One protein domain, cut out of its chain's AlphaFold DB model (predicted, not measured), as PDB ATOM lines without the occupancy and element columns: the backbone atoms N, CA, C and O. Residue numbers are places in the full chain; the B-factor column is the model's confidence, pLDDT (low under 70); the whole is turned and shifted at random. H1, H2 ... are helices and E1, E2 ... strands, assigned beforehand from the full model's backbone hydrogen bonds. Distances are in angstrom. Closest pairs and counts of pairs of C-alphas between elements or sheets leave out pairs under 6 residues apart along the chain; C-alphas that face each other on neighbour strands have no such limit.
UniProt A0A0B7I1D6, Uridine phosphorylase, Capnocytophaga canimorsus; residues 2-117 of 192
ATOM      1  N   ALA A   2     -19.203  43.101  47.432       91.25
ATOM      2  CA  ALA A   2     -20.571  43.255  46.927       91.25
ATOM      3  C   ALA A   2     -20.706  42.579  45.554       91.25
ATOM      4  O   ALA A   2     -19.759  42.621  44.764       91.25
ATOM      5  N   ILE A   3     -21.852  41.953  45.299       93.75
ATOM      6  CA  ILE A   3     -22.190  41.350  44.006       93.75
ATOM      7  C   ILE A   3     -22.291  42.469  42.967       93.75
ATOM      8  O   ILE A   3     -22.834  43.540  43.256       93.75
ATOM      9  N   ARG A   4     -21.731  42.258  41.771       95.81
ATOM     10  CA  ARG A   4     -21.709  43.301  40.735       95.81
ATOM     11  C   ARG A   4     -23.091  43.506  40.127       95.81
ATOM     12  O   ARG A   4     -23.923  42.604  40.108       95.81
ATOM     13  N   GLU A   5     -23.317  44.682  39.543       92.12
ATOM     14  CA  GLU A   5     -24.615  44.987  38.929       92.12
ATOM     15  C   GLU A   5     -24.958  44.073  37.752       92.12
ATOM     16  O   GLU A   5     -26.121  43.747  37.539       92.12
ATOM     17  N   SER A   6     -23.932  43.630  37.025       93.12
ATOM     18  CA  SER A   6     -24.056  42.674  35.926       93.12
ATOM     19  C   SER A   6     -24.339  41.241  36.389       93.12
ATOM     20  O   SER A   6     -24.676  40.405  35.563       93.12
ATOM     21  N   GLU A   7     -24.145  40.941  37.676       93.12
ATOM     22  CA  GLU A   7     -24.300  39.600  38.261       93.12
ATOM     23  C   GLU A   7     -25.631  39.459  39.016       93.12
ATOM     24  O   GLU A   7     -26.202  38.375  39.048       93.12
ATOM     25  N   LEU A   8     -26.152  40.553  39.590       95.25
ATOM     26  CA  LEU A   8     -27.480  40.620  40.206       95.25
ATOM     27  C   LEU A   8     -28.246  41.819  39.645       95.25
ATOM     28  O   LEU A   8     -28.116  42.947  40.134       95.25
ATOM     29  N   ILE A   9     -29.046  41.559  38.616       95.44
ATOM     30  CA  ILE A   9     -29.831  42.576  37.918       95.44
ATOM     31  C   ILE A   9     -31.117  42.843  38.710       95.44
ATOM     32  O   ILE A   9     -31.817  41.913  39.107       95.44
ATOM     33  N   LEU A  10     -31.434  44.120  38.920       96.62
ATOM     34  CA  LEU A  10     -32.679  44.574  39.541       96.62
ATOM     35  C   LEU A  10     -33.458  45.439  38.546       96.62
ATOM     36  O   LEU A  10     -32.866  46.138  37.720       96.62
ATOM     37  N   ASN A  11     -34.785  45.406  38.626       97.06
ATOM     38  CA  ASN A  11     -35.644  46.324  37.884       97.06
ATOM     39  C   ASN A  11     -35.579  47.741  38.496       97.06
ATOM     40  O   ASN A  11     -35.184  47.892  39.656       97.06
ATOM     41  N   PRO A  12     -36.019  48.792  37.771       95.94
ATOM     42  CA  PRO A  12     -36.003  50.169  38.280       95.94
ATOM     43  C   PRO A  12     -36.767  50.388  39.595       95.94
ATOM     44  O   PRO A  12     -36.465  51.322  40.329       95.94
ATOM     45  N   ASP A  13     -37.750  49.539  39.908       95.62
ATOM     46  CA  ASP A  13     -38.537  49.593  41.147       95.62
ATOM     47  C   ASP A  13     -37.897  48.833  42.328       95.62
ATOM     48  O   ASP A  13     -38.501  48.745  43.405       95.62
ATOM     49  N   GLY A  14     -36.697  48.276  42.123       95.50
ATOM     50  CA  GLY A  14     -35.937  47.490  43.092       95.50
ATOM     51  C   GLY A  14     -36.329  46.013  43.177       95.50
ATOM     52  O   GLY A  14     -35.786  45.304  44.022       95.50
ATOM     53  N   SER A  15     -37.264  45.537  42.348       97.81
ATOM     54  CA  SER A  15     -37.619  44.116  42.292       97.81
ATOM     55  C   SER A  15     -36.572  43.280  41.547       97.81
ATOM     56  O   SER A  15     -35.821  43.792  40.712       97.81
ATOM     57  N   ILE A  16     -36.532  41.977  41.827       97.62
ATOM     58  CA  ILE A  16     -35.652  41.038  41.133       97.62
ATOM     59  C   ILE A  16     -36.063  40.880  39.661       97.62
ATOM     60  O   ILE A  16     -37.244  40.979  39.310       97.62
ATOM     61  N   TYR A  17     -35.080  40.704  38.780       97.81
ATOM     62  CA  TYR A  17     -35.245  40.974  37.357       97.81
ATOM     63  C   TYR A  17     -36.313  40.121  36.662       97.81
ATOM     64  O   TYR A  17     -37.203  40.695  36.024       97.81
ATOM     65  N   HIS A  18     -36.273  38.793  36.759       98.38
ATOM     66  CA  HIS A  18     -37.209  37.927  36.035       98.38
ATOM     67  C   HIS A  18     -38.550  37.790  36.752       98.38
ATOM     68  O   HIS A  18     -39.586  37.887  36.094       98.38
ATOM     69  N   LEU A  19     -38.541  37.621  38.078       98.38
ATOM     70  CA  LEU A  19     -39.760  37.355  38.853       98.38
ATOM     71  C   LEU A  19     -40.562  38.617  39.202       98.38
ATOM     72  O   LEU A  19     -41.734  38.517  39.553       98.38
ATOM     73  N   ASN A  20     -39.949  39.803  39.101       98.19
ATOM     74  CA  ASN A  20     -40.565  41.089  39.448       98.19
ATOM     75  C   ASN A  20     -41.075  41.150  40.903       98.19
ATOM     76  O   ASN A  20     -42.083  41.793  41.195       98.19
ATOM     77  N   LEU A  21     -40.356  40.467  41.801       98.50
ATOM     78  CA  LEU A  21     -40.653  40.338  43.227       98.50
ATOM     79  C   LEU A  21     -39.690  41.152  44.098       98.50
ATOM     80  O   LEU A  21     -38.520  41.331  43.764       98.50
ATOM     81  N   LYS A  22     -40.182  41.580  45.259       98.19
ATOM     82  CA  LYS A  22     -39.419  42.162  46.372       98.19
ATOM     83  C   LYS A  22     -39.371  41.193  47.562       98.19
ATOM     84  O   LYS A  22     -40.226  40.308  47.645       98.19
ATOM     85  N   PRO A  23     -38.411  41.336  48.496       97.50
ATOM     86  CA  PRO A  23     -38.235  40.384  49.598       97.50
ATOM     87  C   PRO A  23     -39.501  40.141  50.429       97.50
ATOM     88  O   PRO A  23     -39.810  39.010  50.793       97.50
ATOM     89  N   GLU A  24     -40.271  41.191  50.696       97.31
ATOM     90  CA  GLU A  24     -41.504  41.139  51.474       97.31
ATOM     91  C   GLU A  24     -42.672  40.467  50.744       97.31
ATOM     92  O   GLU A  24     -43.661  40.139  51.385       97.31
ATOM     93  N   GLN A  25     -42.573  40.223  49.434       98.50
ATOM     94  CA  GLN A  25     -43.665  39.715  48.593       98.50
ATOM     95  C   GLN A  25     -43.676  38.186  48.452       98.50
ATOM     96  O   GLN A  25     -44.569  37.629  47.813       98.50
ATOM     97  N   VAL A  26     -42.699  37.492  49.044       98.44
ATOM     98  CA  VAL A  26     -42.539  36.035  48.958       98.44
ATOM     99  C   VAL A  26     -42.425  35.400  50.348       98.44
ATOM    100  O   VAL A  26     -41.866  35.969  51.288       98.44
ATOM    101  N   ALA A  27     -42.998  34.208  50.505       98.50
ATOM    102  CA  ALA A  27     -42.936  33.400  51.716       98.50
ATOM    103  C   ALA A  27     -41.748  32.419  51.676       98.50
ATOM    104  O   ALA A  27     -41.372  31.964  50.602       98.50
ATOM    105  N   PRO A  28     -41.189  31.995  52.825       98.06
ATOM    106  CA  PRO A  28     -40.075  31.038  52.860       98.06
ATOM    107  C   PRO A  28     -40.480  29.591  52.520       98.06
ATOM    108  O   PRO A  28     -39.638  28.698  52.471       98.06
ATOM    109  N   THR A  29     -41.777  29.321  52.341       98.25
ATOM    110  CA  THR A  29     -42.284  28.060  51.781       98.25
ATOM    111  C   THR A  29     -42.960  28.361  50.452       98.25
ATOM    112  O   THR A  29     -43.972  29.065  50.420       98.25
ATOM    113  N   ILE A  30     -42.401  27.810  49.378       98.69
ATOM    114  CA  ILE A  30     -42.782  28.089  48.000       98.69
ATOM    115  C   ILE A  30     -43.210  26.788  47.319       98.69
ATOM    116  O   ILE A  30     -42.468  25.804  47.282       98.69
ATOM    117  N   ILE A  31     -44.410  26.796  46.751       98.62
ATOM    118  CA  ILE A  31     -44.906  25.756  45.855       98.62
ATOM    119  C   ILE A  31     -44.538  26.164  44.428       98.62
ATOM    120  O   ILE A  31     -44.979  27.203  43.944       98.62
ATOM    121  N   LEU A  32     -43.740  25.348  43.749       98.62
ATOM    122  CA  LEU A  32     -43.365  25.567  42.356       98.62
ATOM    123  C   LEU A  32     -44.303  24.792  41.433       98.62
ATOM    124  O   LEU A  32     -44.475  23.585  41.593       98.62
ATOM    125  N   VAL A  33     -44.855  25.454  40.425       98.62
ATOM    126  CA  VAL A  33     -45.646  24.820  39.358       98.62
ATOM    127  C   VAL A  33     -45.011  25.097  37.998       98.62
ATOM    128  O   VAL A  33     -44.229  26.026  37.850       98.62
ATOM    129  N   GLY A  34     -45.288  24.271  36.989       98.06
ATOM    130  CA  GLY A  34     -44.823  24.555  35.624       98.06
ATOM    131  C   GLY A  34     -45.677  25.631  34.956       98.06
ATOM    132  O   GLY A  34     -45.198  26.707  34.626       98.06
ATOM    133  N   ASP A  35     -46.965  25.332  34.803       97.75
ATOM    134  CA  ASP A  35     -47.945  26.189  34.135       97.75
ATOM    135  C   ASP A  35     -48.392  27.364  35.025       97.75
ATOM    136  O   ASP A  35     -48.860  27.158  36.148       97.75
ATOM    137  N   GLN A  36     -48.309  28.585  34.495       97.06
ATOM    138  CA  GLN A  36     -48.793  29.822  35.121       97.06
ATOM    139  C   GLN A  36     -50.274  29.766  35.514       97.06
ATOM    140  O   GLN A  36     -50.651  30.240  36.583       97.06
ATOM    141  N   ASN A  37     -51.117  29.084  34.734       97.06
ATOM    142  CA  ASN A  37     -52.539  28.947  35.053       97.06
ATOM    143  C   ASN A  37     -52.771  28.075  36.298       97.06
ATOM    144  O   ASN A  37     -53.822  28.150  36.940       97.06
ATOM    145  N   ARG A  38     -51.790  27.247  36.681       97.94
ATOM    146  CA  ARG A  38     -51.864  26.429  37.897       97.94
ATOM    147  C   ARG A  38     -51.680  27.260  39.165       97.94
ATOM    148  O   ARG A  38     -52.175  26.848  40.209       97.94
ATOM    149  N   VAL A  39     -51.054  28.436  39.085       98.62
ATOM    150  CA  VAL A  39     -50.854  29.332  40.237       98.62
ATOM    151  C   VAL A  39     -52.196  29.766  40.824       98.62
ATOM    152  O   VAL A  39     -52.435  29.590  42.021       98.62
ATOM    153  N   ALA A  40     -53.118  30.235  39.978       98.00
ATOM    154  CA  ALA A  40     -54.471  30.605  40.392       98.00
ATOM    155  C   ALA A  40     -55.252  29.408  40.964       98.00
ATOM    156  O   ALA A  40     -55.943  29.545  41.966       98.00
ATOM    157  N   ARG A  41     -55.092  28.211  40.384       98.06
ATOM    158  CA  ARG A  41     -55.753  26.988  40.874       98.06
ATOM    159  C   ARG A  41     -55.289  26.587  42.274       98.06
ATOM    160  O   ARG A  41     -56.116  26.212  43.092       98.06
ATOM    161  N   VAL A  42     -53.987  26.665  42.553       98.12
ATOM    162  CA  VAL A  42     -53.452  26.349  43.887       98.12
ATOM    163  C   VAL A  42     -53.845  27.433  44.889       98.12
ATOM    164  O   VAL A  42     -54.347  27.129  45.966       98.12
ATOM    165  N   SER A  43     -53.655  28.704  44.530       98.31
ATOM    166  CA  SER A  43     -53.963  29.835  45.417       98.31
ATOM    167  C   SER A  43     -55.460  30.054  45.655       98.31
ATOM    168  O   SER A  43     -55.811  30.713  46.624       98.31
ATOM    169  N   ALA A  44     -56.354  29.454  44.862       98.19
ATOM    170  CA  ALA A  44     -57.788  29.415  45.159       98.19
ATOM    171  C   ALA A  44     -58.112  28.698  46.484       98.19
ATOM    172  O   ALA A  44     -59.192  28.888  47.035       98.19
ATOM    173  N   HIS A  45     -57.187  27.883  47.001       98.12
ATOM    174  CA  HIS A  45     -57.307  27.259  48.317       98.12
ATOM    175  C   HIS A  45     -56.807  28.147  49.463       98.12
ATOM    176  O   HIS A  45     -56.955  27.754  50.616       98.12
ATOM    177  N   PHE A  46     -56.178  29.293  49.182       98.50
ATOM    178  CA  PHE A  46     -55.683  30.193  50.221       98.50
ATOM    179  C   PHE A  46     -56.847  30.893  50.930       98.50
ATOM    180  O   PHE A  46     -57.852  31.235  50.312       98.50
ATOM    181  N   ASP A  47     -56.677  31.147  52.226       98.19
ATOM    182  CA  ASP A  47     -57.611  31.933  53.031       98.19
ATOM    183  C   ASP A  47     -57.627  33.396  52.555       98.19
ATOM    184  O   ASP A  47     -58.666  34.054  52.537       98.19
ATOM    185  N   HIS A  48     -56.454  33.912  52.173       97.81
ATOM    186  CA  HIS A  48     -56.270  35.261  51.651       97.81
ATOM    187  C   HIS A  48     -55.051  35.330  50.725       97.81
ATOM    188  O   HIS A  48     -54.046  34.657  50.959       97.81
ATOM    189  N   ILE A  49     -55.125  36.181  49.698       98.44
ATOM    190  CA  ILE A  49     -54.012  36.500  48.802       98.44
ATOM    191  C   ILE A  49     -53.530  37.916  49.121       98.44
ATOM    192  O   ILE A  49     -54.269  38.877  48.931       98.44
ATOM    193  N   GLU A  50     -52.283  38.033  49.575       97.69
ATOM    194  CA  GLU A  50     -51.645  39.312  49.927       97.69
ATOM    195  C   GLU A  50     -50.920  39.960  48.740       97.69
ATOM    196  O   GLU A  50     -50.764  41.179  48.696       97.69
ATOM    197  N   HIS A  51     -50.449  39.157  47.781       98.56
ATOM    198  CA  HIS A  51     -49.663  39.645  46.657       98.56
ATOM    199  C   HIS A  51     -49.854  38.776  45.417       98.56
ATOM    200  O   HIS A  51     -49.890  37.547  45.501       98.56
ATOM    201  N   GLN A  52     -49.938  39.432  44.260       98.56
ATOM    202  CA  GLN A  52     -49.976  38.806  42.944       98.56
ATOM    203  C   GLN A  52     -49.081  39.594  41.994       98.56
ATOM    204  O   GLN A  52     -49.193  40.817  41.901       98.56
ATOM    205  N   VAL A  53     -48.227  38.890  41.264       98.44
ATOM    206  CA  VAL A  53     -47.419  39.477  40.195       98.44
ATOM    207  C   VAL A  53     -47.210  38.456  39.090       98.44
ATOM    208  O   VAL A  53     -47.157  37.250  39.337       98.44
ATOM    209  N   GLN A  54     -47.090  38.938  37.858       97.88
ATOM    210  CA  GLN A  54     -46.719  38.105  36.729       97.88
ATOM    211  C   GLN A  54     -45.778  38.856  35.793       97.88
ATOM    212  O   GLN A  54     -46.050  39.990  35.397       97.88
ATOM    213  N   LYS A  55     -44.695  38.187  35.397       97.38
ATOM    214  CA  LYS A  55     -43.784  38.635  34.348       97.38
ATOM    215  C   LYS A  55     -43.361  37.428  33.522       97.38
ATOM    216  O   LYS A  55     -42.735  36.507  34.032       97.38
ATOM    217  N   ARG A  56     -43.708  37.451  32.230       95.38
ATOM    218  CA  ARG A  56     -43.514  36.317  31.310       95.38
ATOM    219  C   ARG A  56     -44.203  35.046  31.857       95.38
ATOM    220  O   ARG A  56     -45.382  35.117  32.206       95.38
ATOM    221  N   GLU A  57     -43.495  33.922  31.929       95.38
ATOM    222  CA  GLU A  57     -43.959  32.640  32.473       95.38
ATOM    223  C   GLU A  57     -43.953  32.571  34.010       95.38
ATOM    224  O   GLU A  57     -44.498  31.623  34.585       95.38
ATOM    225  N   PHE A  58     -43.361  33.562  34.687       98.44
ATOM    226  CA  PHE A  58     -43.263  33.618  36.143       98.44
ATOM    227  C   PHE A  58     -44.462  34.360  36.734       98.44
ATOM    228  O   PHE A  58     -44.531  35.589  36.725       98.44
ATOM    229  N   CYS A  59     -45.427  33.606  37.247       98.69
ATOM    230  CA  CYS A  59     -46.594  34.092  37.970       98.69
ATOM    231  C   CYS A  59     -46.443  33.699  39.438       98.69
ATOM    232  O   CYS A  59     -46.228  32.527  39.740       98.69
ATOM    233  N   THR A  60     -46.545  34.668  40.347       98.81
ATOM    234  CA  THR A  60     -46.425  34.442  41.790       98.81
ATOM    235  C   THR A  60     -47.661  34.936  42.509       98.81
ATOM    236  O   THR A  60     -48.007  36.111  42.403       98.81
ATOM    237  N   HIS A  61     -48.289  34.058  43.287       98.81
ATOM    238  CA  HIS A  61     -49.287  34.429  44.286       98.81
ATOM    239  C   HIS A  61     -48.732  34.122  45.677       98.81
ATOM    240  O   HIS A  61     -48.346  32.984  45.947       98.81
ATOM    241  N   THR A  62     -48.741  35.103  46.573       98.88
ATOM    242  CA  THR A  62     -48.418  34.907  47.991       98.88
ATOM    243  C   THR A  62     -49.659  35.172  48.828       98.88
ATOM    244  O   THR A  62     -50.458  36.058  48.521       98.88
ATOM    245  N   GLY A  63     -49.855  34.365  49.864       98.62
ATOM    246  CA  GLY A  63     -51.054  34.383  50.686       98.62
ATOM    247  C   GLY A  63     -50.905  33.564  51.952       98.62
ATOM    248  O   GLY A  63     -49.808  33.136  52.316       98.62
ATOM    249  N   THR A  64     -52.027  33.325  52.617       98.56
ATOM    250  CA  THR A  64     -52.110  32.479  53.805       98.56
ATOM    251  C   THR A  64     -53.018  31.287  53.557       98.56
ATOM    252  O   THR A  64     -54.032  31.393  52.880       98.56
ATOM    253  N   TYR A  65     -52.660  30.138  54.117       97.69
ATOM    254  CA  TYR A  65     -53.499  28.948  54.150       97.69
ATOM    255  C   TYR A  65     -53.376  28.290  55.518       97.69
ATOM    256  O   TYR A  65     -52.270  27.944  55.946       97.69
ATOM    257  N   LYS A  66     -54.502  28.135  56.217       96.06
ATOM    258  CA  LYS A  66     -54.581  27.590  57.580       96.06
ATOM    259  C   LYS A  66     -53.586  28.264  58.530       96.06
ATOM    260  O   LYS A  66     -52.864  27.603  59.273       96.06
ATOM    261  N   GLY A  67     -53.507  29.593  58.455       95.75
ATOM    262  CA  GLY A  67     -52.610  30.408  59.282       95.75
ATOM    263  C   GLY A  67     -51.126  30.367  58.889       95.75
ATOM    264  O   GLY A  67     -50.311  31.013  59.544       95.75
ATOM    265  N   LYS A  68     -50.748  29.652  57.820       96.94
ATOM    266  CA  LYS A  68     -49.374  29.619  57.303       96.94
ATOM    267  C   LYS A  68     -49.244  30.479  56.049       96.94
ATOM    268  O   LYS A  68     -49.991  30.287  55.097       96.94
ATOM    269  N   ARG A  69     -48.258  31.380  56.019       98.12
ATOM    270  CA  ARG A  69     -47.918  32.162  54.819       98.12
ATOM    271  C   ARG A  69     -47.186  31.285  53.797       98.12
ATOM    272  O   ARG A  69     -46.211  30.617  54.152       98.12
ATOM    273  N   LEU A  70     -47.657  31.276  52.554       98.38
ATOM    274  CA  LEU A  70     -47.170  30.442  51.452       98.38
ATOM    275  C   LEU A  70     -47.098  31.260  50.160       98.38
ATOM    276  O   LEU A  70     -47.926  32.141  49.938       98.38
ATOM    277  N   SER A  71     -46.160  30.906  49.285       98.81
ATOM    278  CA  SER A  71     -46.121  31.398  47.904       98.81
ATOM    279  C   SER A  71     -46.334  30.251  46.926       98.81
ATOM    280  O   SER A  71     -45.857  29.142  47.155       98.81
ATOM    281  N   VAL A  72     -47.016  30.522  45.820       98.81
ATOM    282  CA  VAL A  72     -47.067  29.653  44.643       98.81
ATOM    283  C   VAL A  72     -46.431  30.412  43.493       98.81
ATOM    284  O   VAL A  72     -46.860  31.526  43.210       98.81
ATOM    285  N   LEU A  73     -45.432  29.819  42.849       98.81
ATOM    286  CA  LEU A  73     -44.677  30.411  41.746       98.81
ATOM    287  C   LEU A  73     -44.685  29.459  40.546       98.81
ATOM    288  O   LEU A  73     -44.295  28.296  40.677       98.81
ATOM    289  N   SER A  74     -45.103  29.932  39.371       98.75
ATOM    290  CA  SER A  74     -44.854  29.204  38.127       98.75
ATOM    291  C   SER A  74     -43.438  29.432  37.630       98.75
ATOM    292  O   SER A  74     -42.928  30.545  37.668       98.75
ATOM    293  N   THR A  75     -42.807  28.367  37.150       98.25
ATOM    294  CA  THR A  75     -41.449  28.410  36.606       98.25
ATOM    295  C   THR A  75     -41.435  28.353  35.086       98.25
ATOM    296  O   THR A  75     -40.448  28.732  34.484       98.25
ATOM    297  N   GLY A  76     -42.491  27.852  34.441       97.00
ATOM    298  CA  GLY A  76     -42.420  27.406  33.051       97.00
ATOM    299  C   GLY A  76     -41.819  26.001  32.927       97.00
ATOM    300  O   GLY A  76     -41.861  25.195  33.871       97.00
ATOM    301  N   ILE A  77     -41.305  25.693  31.736       96.50
ATOM    302  CA  ILE A  77     -40.790  24.374  31.352       96.50
ATOM    303  C   ILE A  77     -39.269  24.450  31.259       96.50
ATOM    304  O   ILE A  77     -38.757  25.335  30.592       96.50
ATOM    305  N   GLY A  78     -38.586  23.483  31.866       96.12
ATOM    306  CA  GLY A  78     -37.136  23.339  31.753       96.12
ATOM    307  C   GLY A  78     -36.385  23.647  33.055       96.12
ATOM    308  O   GLY A  78     -36.884  24.383  33.911       96.12
ATOM    309  N   PRO A  79     -35.217  23.017  33.261       96.31
ATOM    310  CA  PRO A  79     -34.380  23.234  34.438       96.31
ATOM    311  C   PRO A  79     -33.661  24.592  34.422       96.31
ATOM    312  O   PRO A  79     -33.394  25.133  35.486       96.31
ATOM    313  N   ASP A  80     -33.425  25.177  33.252       96.31
ATOM    314  CA  ASP A  80     -32.953  26.553  33.046       96.31
ATOM    315  C   ASP A  80     -33.924  27.597  33.614       96.31
ATOM    316  O   ASP A  80     -33.540  28.510  34.343       96.31
ATOM    317  N   ASN A  81     -35.217  27.411  33.377       97.56
ATOM    318  CA  ASN A  81     -36.254  28.240  33.973       97.56
ATOM    319  C   ASN A  81     -36.335  28.093  35.503       97.56
ATOM    320  O   ASN A  81     -36.564  29.065  36.230       97.56
ATOM    321  N   ILE A  82     -36.164  26.865  36.001       97.38
ATOM    322  CA  ILE A  82     -36.124  26.584  37.443       97.38
ATOM    323  C   ILE A  82     -34.891  27.236  38.079       97.38
ATOM    324  O   ILE A  82     -35.005  27.784  39.174       97.38
ATOM    325  N   ASP A  83     -33.750  27.219  37.391       97.62
ATOM    326  CA  ASP A  83     -32.501  27.845  37.821       97.62
ATOM    327  C   ASP A  83     -32.678  29.345  38.088       97.62
ATOM    328  O   ASP A  83     -32.357  29.823  39.179       97.62
ATOM    329  N   ILE A  84     -33.294  30.062  37.142       97.94
ATOM    330  CA  ILE A  84     -33.639  31.482  37.297       97.94
ATOM    331  C   ILE A  84     -34.519  31.683  38.533       97.94
ATOM    332  O   ILE A  84     -34.207  32.504  39.396       97.94
ATOM    333  N   ALA A  85     -35.611  30.920  38.635       98.25
ATOM    334  CA  ALA A  85     -36.572  31.071  39.719       98.25
ATOM    335  C   ALA A  85     -35.937  30.830  41.097       98.25
ATOM    336  O   ALA A  85     -36.161  31.610  42.020       98.25
ATOM    337  N   ILE A  86     -35.140  29.772  41.251       97.75
ATOM    338  CA  ILE A  86     -34.527  29.430  42.538       97.75
ATOM    339  C   ILE A  86     -33.455  30.454  42.924       97.75
ATOM    340  O   ILE A  86     -33.473  30.905  44.067       97.75
ATOM    341  N   ASN A  87     -32.572  30.863  42.004       97.94
ATOM    342  CA  ASN A  87     -31.536  31.859  42.311       97.94
ATOM    343  C   ASN A  87     -32.134  33.217  42.679       97.94
ATOM    344  O   ASN A  87     -31.690  33.850  43.636       97.94
ATOM    345  N   GLU A  88     -33.148  33.674  41.943       98.50
ATOM    346  CA  GLU A  88     -33.793  34.953  42.232       98.50
ATOM    347  C   GLU A  88     -34.547  34.925  43.564       98.50
ATOM    348  O   GLU A  88     -34.446  35.876  44.339       98.50
ATOM    349  N   ILE A  89     -35.242  33.826  43.882       98.69
ATOM    350  CA  ILE A  89     -35.878  33.666  45.193       98.69
ATOM    351  C   ILE A  89     -34.827  33.608  46.303       98.69
ATOM    352  O   ILE A  89     -34.973  34.322  47.291       98.69
ATOM    353  N   ASP A  90     -33.759  32.820  46.158       98.31
ATOM    354  CA  ASP A  90     -32.682  32.768  47.151       98.31
ATOM    355  C   ASP A  90     -32.093  34.161  47.404       98.31
ATOM    356  O   ASP A  90     -32.000  34.591  48.557       98.31
ATOM    357  N   ALA A  91     -31.820  34.925  46.341       98.25
ATOM    358  CA  ALA A  91     -31.303  36.280  46.452       98.25
ATOM    359  C   ALA A  91     -32.211  37.178  47.306       98.25
ATOM    360  O   ALA A  91     -31.710  37.860  48.202       98.25
ATOM    361  N   LEU A  92     -33.535  37.135  47.109       98.38
ATOM    362  CA  LEU A  92     -34.496  37.921  47.899       98.38
ATOM    363  C   LEU A  92     -34.397  37.648  49.410       98.38
ATOM    364  O   LEU A  92     -34.560  38.562  50.227       98.38
ATOM    365  N   PHE A  93     -34.091  36.410  49.803       98.50
ATOM    366  CA  PHE A  93     -33.947  36.037  51.209       98.50
ATOM    367  C   PHE A  93     -32.540  36.262  51.747       98.50
ATOM    368  O   PHE A  93     -32.399  36.694  52.895       98.50
ATOM    369  N   ASN A  94     -31.516  36.017  50.936       98.38
ATOM    370  CA  ASN A  94     -30.152  35.798  51.402       98.38
ATOM    371  C   ASN A  94     -29.148  36.864  50.965       98.38
ATOM    372  O   ASN A  94     -28.046  36.910  51.513       98.38
ATOM    373  N   ILE A  95     -29.540  37.779  50.078       97.88
ATOM    374  CA  ILE A  95     -28.776  38.970  49.710       97.88
ATOM    375  C   ILE A  95     -29.517  40.214  50.215       97.88
ATOM    376  O   ILE A  95     -30.741  40.323  50.154       97.88
ATOM    377  N   ASP A  96     -28.781  41.172  50.764       95.94
ATOM    378  CA  ASP A  96     -29.306  42.509  51.021       95.94
ATOM    379  C   ASP A  96     -29.356  43.277  49.689       95.94
ATOM    380  O   ASP A  96     -28.319  43.540  49.085       95.94
ATOM    381  N   MET A  97     -30.562  43.599  49.207       93.94
ATOM    382  CA  MET A  97     -30.766  44.192  47.874       93.94
ATOM    383  C   MET A  97     -30.140  45.586  47.723       93.94
ATOM    384  O   MET A  97     -29.797  45.977  46.611       93.94
ATOM    385  N   ALA A  98     -29.968  46.330  48.822       92.56
ATOM    386  CA  ALA A  98     -29.409  47.680  48.791       92.56
ATOM    387  C   ALA A  98     -27.876  47.654  48.768       92.56
ATOM    388  O   ALA A  98     -27.240  48.371  48.001       92.56
ATOM    389  N   THR A  99     -27.272  46.810  49.604       94.94
ATOM    390  CA  THR A  99     -25.809  46.690  49.707       94.94
ATOM    391  C   THR A  99     -25.219  45.668  48.737       94.94
ATOM    392  O   THR A  99     -24.006  45.661  48.520       94.94
ATOM    393  N   ARG A 100     -26.060  44.797  48.162       95.75
ATOM    394  CA  ARG A 100     -25.695  43.649  47.317       95.75
ATOM    395  C   ARG A 100     -24.702  42.711  47.993       95.75
ATOM    396  O   ARG A 100     -23.800  42.164  47.358       95.75
ATOM    397  N   GLN A 101     -24.840  42.545  49.303       97.12
ATOM    398  CA  GLN A 101     -23.999  41.649  50.085       97.12
ATOM    399  C   GLN A 101     -24.807  40.459  50.595       97.12
ATOM    400  O   GLN A 101     -25.964  40.631  50.988       97.12
ATOM    401  N   PRO A 102     -24.207  39.257  50.644       96.88
ATOM    402  CA  PRO A 102     -24.806  38.141  51.352       96.88
ATOM    403  C   PRO A 102     -25.080  38.504  52.810       96.88
ATOM    404  O   PRO A 102     -24.212  39.031  53.513       96.88
ATOM    405  N   LYS A 103     -26.293  38.210  53.275       97.00
ATOM    406  CA  LYS A 103     -26.679  38.397  54.672       97.00
ATOM    407  C   LYS A 103     -25.863  37.456  55.554       97.00
ATOM    408  O   LYS A 103     -25.623  36.301  55.203       97.00
ATOM    409  N   LYS A 104     -25.458  37.932  56.737       96.69
ATOM    410  CA  LYS A 104     -24.687  37.120  57.699       96.69
ATOM    411  C   LYS A 104     -25.450  35.876  58.145       96.69
ATOM    412  O   LYS A 104     -24.858  34.813  58.284       96.69
ATOM    413  N   GLN A 105     -26.752  36.028  58.375       96.94
ATOM    414  CA  GLN A 105     -27.640  34.922  58.686       96.94
ATOM    415  C   GLN A 105     -28.414  34.541  57.430       96.94
ATOM    416  O   GLN A 105     -29.150  35.356  56.877       96.94
ATOM    417  N   GLN A 106     -28.202  33.307  56.991       96.94
ATOM    418  CA  GLN A 106     -28.869  32.727  55.834       96.94
ATOM    419  C   GLN A 106     -30.203  32.113  56.264       96.94
ATOM    420  O   GLN A 106     -30.321  31.536  57.348       96.94
ATOM    421  N   THR A 107     -31.205  32.235  55.403       97.69
ATOM    422  CA  THR A 107     -32.533  31.652  55.572       97.69
ATOM    423  C   THR A 107     -32.631  30.411  54.699       97.69
ATOM    424  O   THR A 107     -32.446  30.486  53.488       97.69
ATOM    425  N   SER A 108     -32.945  29.265  55.304       96.69
ATOM    426  CA  SER A 108     -33.321  28.071  54.542       96.69
ATOM    427  C   SER A 108     -34.750  28.196  54.028       96.69
ATOM    428  O   SER A 108     -35.669  28.513  54.786       96.69
ATOM    429  N   LEU A 109     -34.924  27.902  52.746       98.00
ATOM    430  CA  LEU A 109     -36.204  27.950  52.054       98.00
ATOM    431  C   LEU A 109     -36.718  26.539  51.787       98.00
ATOM    432  O   LEU A 109     -35.948  25.593  51.633       98.00
ATOM    433  N   ASN A 110     -38.038  26.403  51.724       98.00
ATOM    434  CA  ASN A 110     -38.693  25.152  51.374       98.00
ATOM    435  C   ASN A 110     -39.299  25.284  49.982       98.00
ATOM    436  O   ASN A 110     -40.230  26.067  49.800       98.00
ATOM    437  N   PHE A 111     -38.814  24.485  49.036       98.12
ATOM    438  CA  PHE A 111     -39.375  24.396  47.691       98.12
ATOM    439  C   PHE A 111     -40.095  23.061  47.515       98.12
ATOM    440  O   PHE A 111     -39.530  22.002  47.781       98.12
ATOM    441  N   ILE A 112     -41.346  23.113  47.064       97.50
ATOM    442  CA  ILE A 112     -42.171  21.931  46.791       97.50
ATOM    443  C   ILE A 112     -42.651  22.038  45.351       97.50
ATOM    444  O   ILE A 112     -43.497  22.875  45.043       97.50
ATOM    445  N   ARG A 113     -42.112  21.218  44.445       97.31
ATOM    446  CA  ARG A 113     -42.548  21.234  43.046       97.31
ATOM    447  C   ARG A 113     -43.770  20.342  42.848       97.31
ATOM    448  O   ARG A 113     -43.692  19.136  43.040       97.31
ATOM    449  N   PHE A 114     -44.869  20.942  42.401       95.25
ATOM    450  CA  PHE A 114     -46.106  20.256  42.048       95.25
ATOM    451  C   PHE A 114     -46.312  20.264  40.525       95.25
ATOM    452  O   PHE A 114     -46.699  21.263  39.901       95.25
ATOM    453  N   GLY A 115     -45.984  19.128  39.914       95.12
ATOM    454  CA  GLY A 115     -45.932  18.943  38.470       95.12
ATOM    455  C   GLY A 115     -46.811  17.803  37.972       95.12
ATOM    456  O   GLY A 115     -47.614  17.237  38.703       95.12
ATOM    457  N   THR A 116     -46.636  17.491  36.695       95.19
ATOM    458  CA  THR A 116     -47.202  16.317  36.027       95.19
ATOM    459  C   THR A 116     -46.048  15.538  35.412       95.19
ATOM    460  O   THR A 116     -45.089  16.153  34.939       95.19
ATOM    461  N   SER A 117     -46.137  14.213  35.384       94.88
ATOM    462  CA  SER A 117     -45.121  13.346  34.784       94.88
ATOM    463  C   SER A 117     -45.760  12.122  34.141       94.88
ATOM    464  O   SER A 117     -46.861  11.723  34.513       94.88
TER     465      SER A 117
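This is residues 2 to 117 of the 192 residues of the protein "Uridine phosphorylase" of Capnocytophaga canimorsus (UniProt A0A0B7I1D6). A twisted sheet of five strands forms a slab between two helices, with short H1 packed on one face and longer H2 over the other. Residues 2 to 28, with no named element, wind along the same side of the sheet as H2 before the first strand begins. The printed part has 116 residues, with E1, H1, E2, E3, E4, H2 and E5 along the chain; under half of the residues are in these named elements, and the class is mixed, helices and strands. The mixed sheet runs E2, E3, E4, E1, E5. The whole is compact, with a radius of gyration of the C-alphas of 13.8 A and spans of 40 by 31 by 25 A.

After residues 2 to 28, look at E1, residues 29 to 33, an inner strand. H1, residues 37 to 43, is on the sheet at a height of 7.4 A; it lies over E4, residues 68 to 74, and along it, at 2 degrees on the local plane. H1 and E4 come closest at the C-alphas of Val 39 and Val 72, 5.8 A apart. E2, residues 48 to 55, E3, residues 58 to 65, and E4 form a meander, each strand the antiparallel neighbour of the one before; both pairs are hairpins. Check N 53 and O 60 at 3.0 A for E2 and E3, and N 63 and O 70 at 2.9 A for E3 and E4. E4 and E1 are parallel, with N 31 and O 71 at 2.8 A. H2, residues 79 to 94, is on the opposite face from H1 at a height of 8.3 A, slantwise to E4 at 34 degrees on the local plane. E5, residues 110 to 114, is an edge strand parallel to E1, with N 30 and O 110 at 2.8 A. E1, H1, E2 and E4, H2, E5 are split strand-helix-strand units, their strands parallel but not neighbours, with right-handed crossovers. Every O i to N i+4 pair is within hydrogen-bond range in H2, and 2 of 3 in H1.

Find C-alpha 29 at (-42.284, 28.060, 51.781), where E1 begins. E2 is 21.6 A long, E3 21.2 A and E4 19.7 A. H2 starts at C-alpha 79, (-34.380, 23.234, 34.438), and runs 21.5 A. E5 ends at C-alpha 114, (-46.106, 20.256, 42.048).

The C-alphas of Thr 99 and Ser 117 are the two farthest apart, 41.3 A. The link from H2 to E5, 15 residues, is long; the others are tight. The printed part has no cut, its mean pLDDT is 97.3, and no printed residue is under 70.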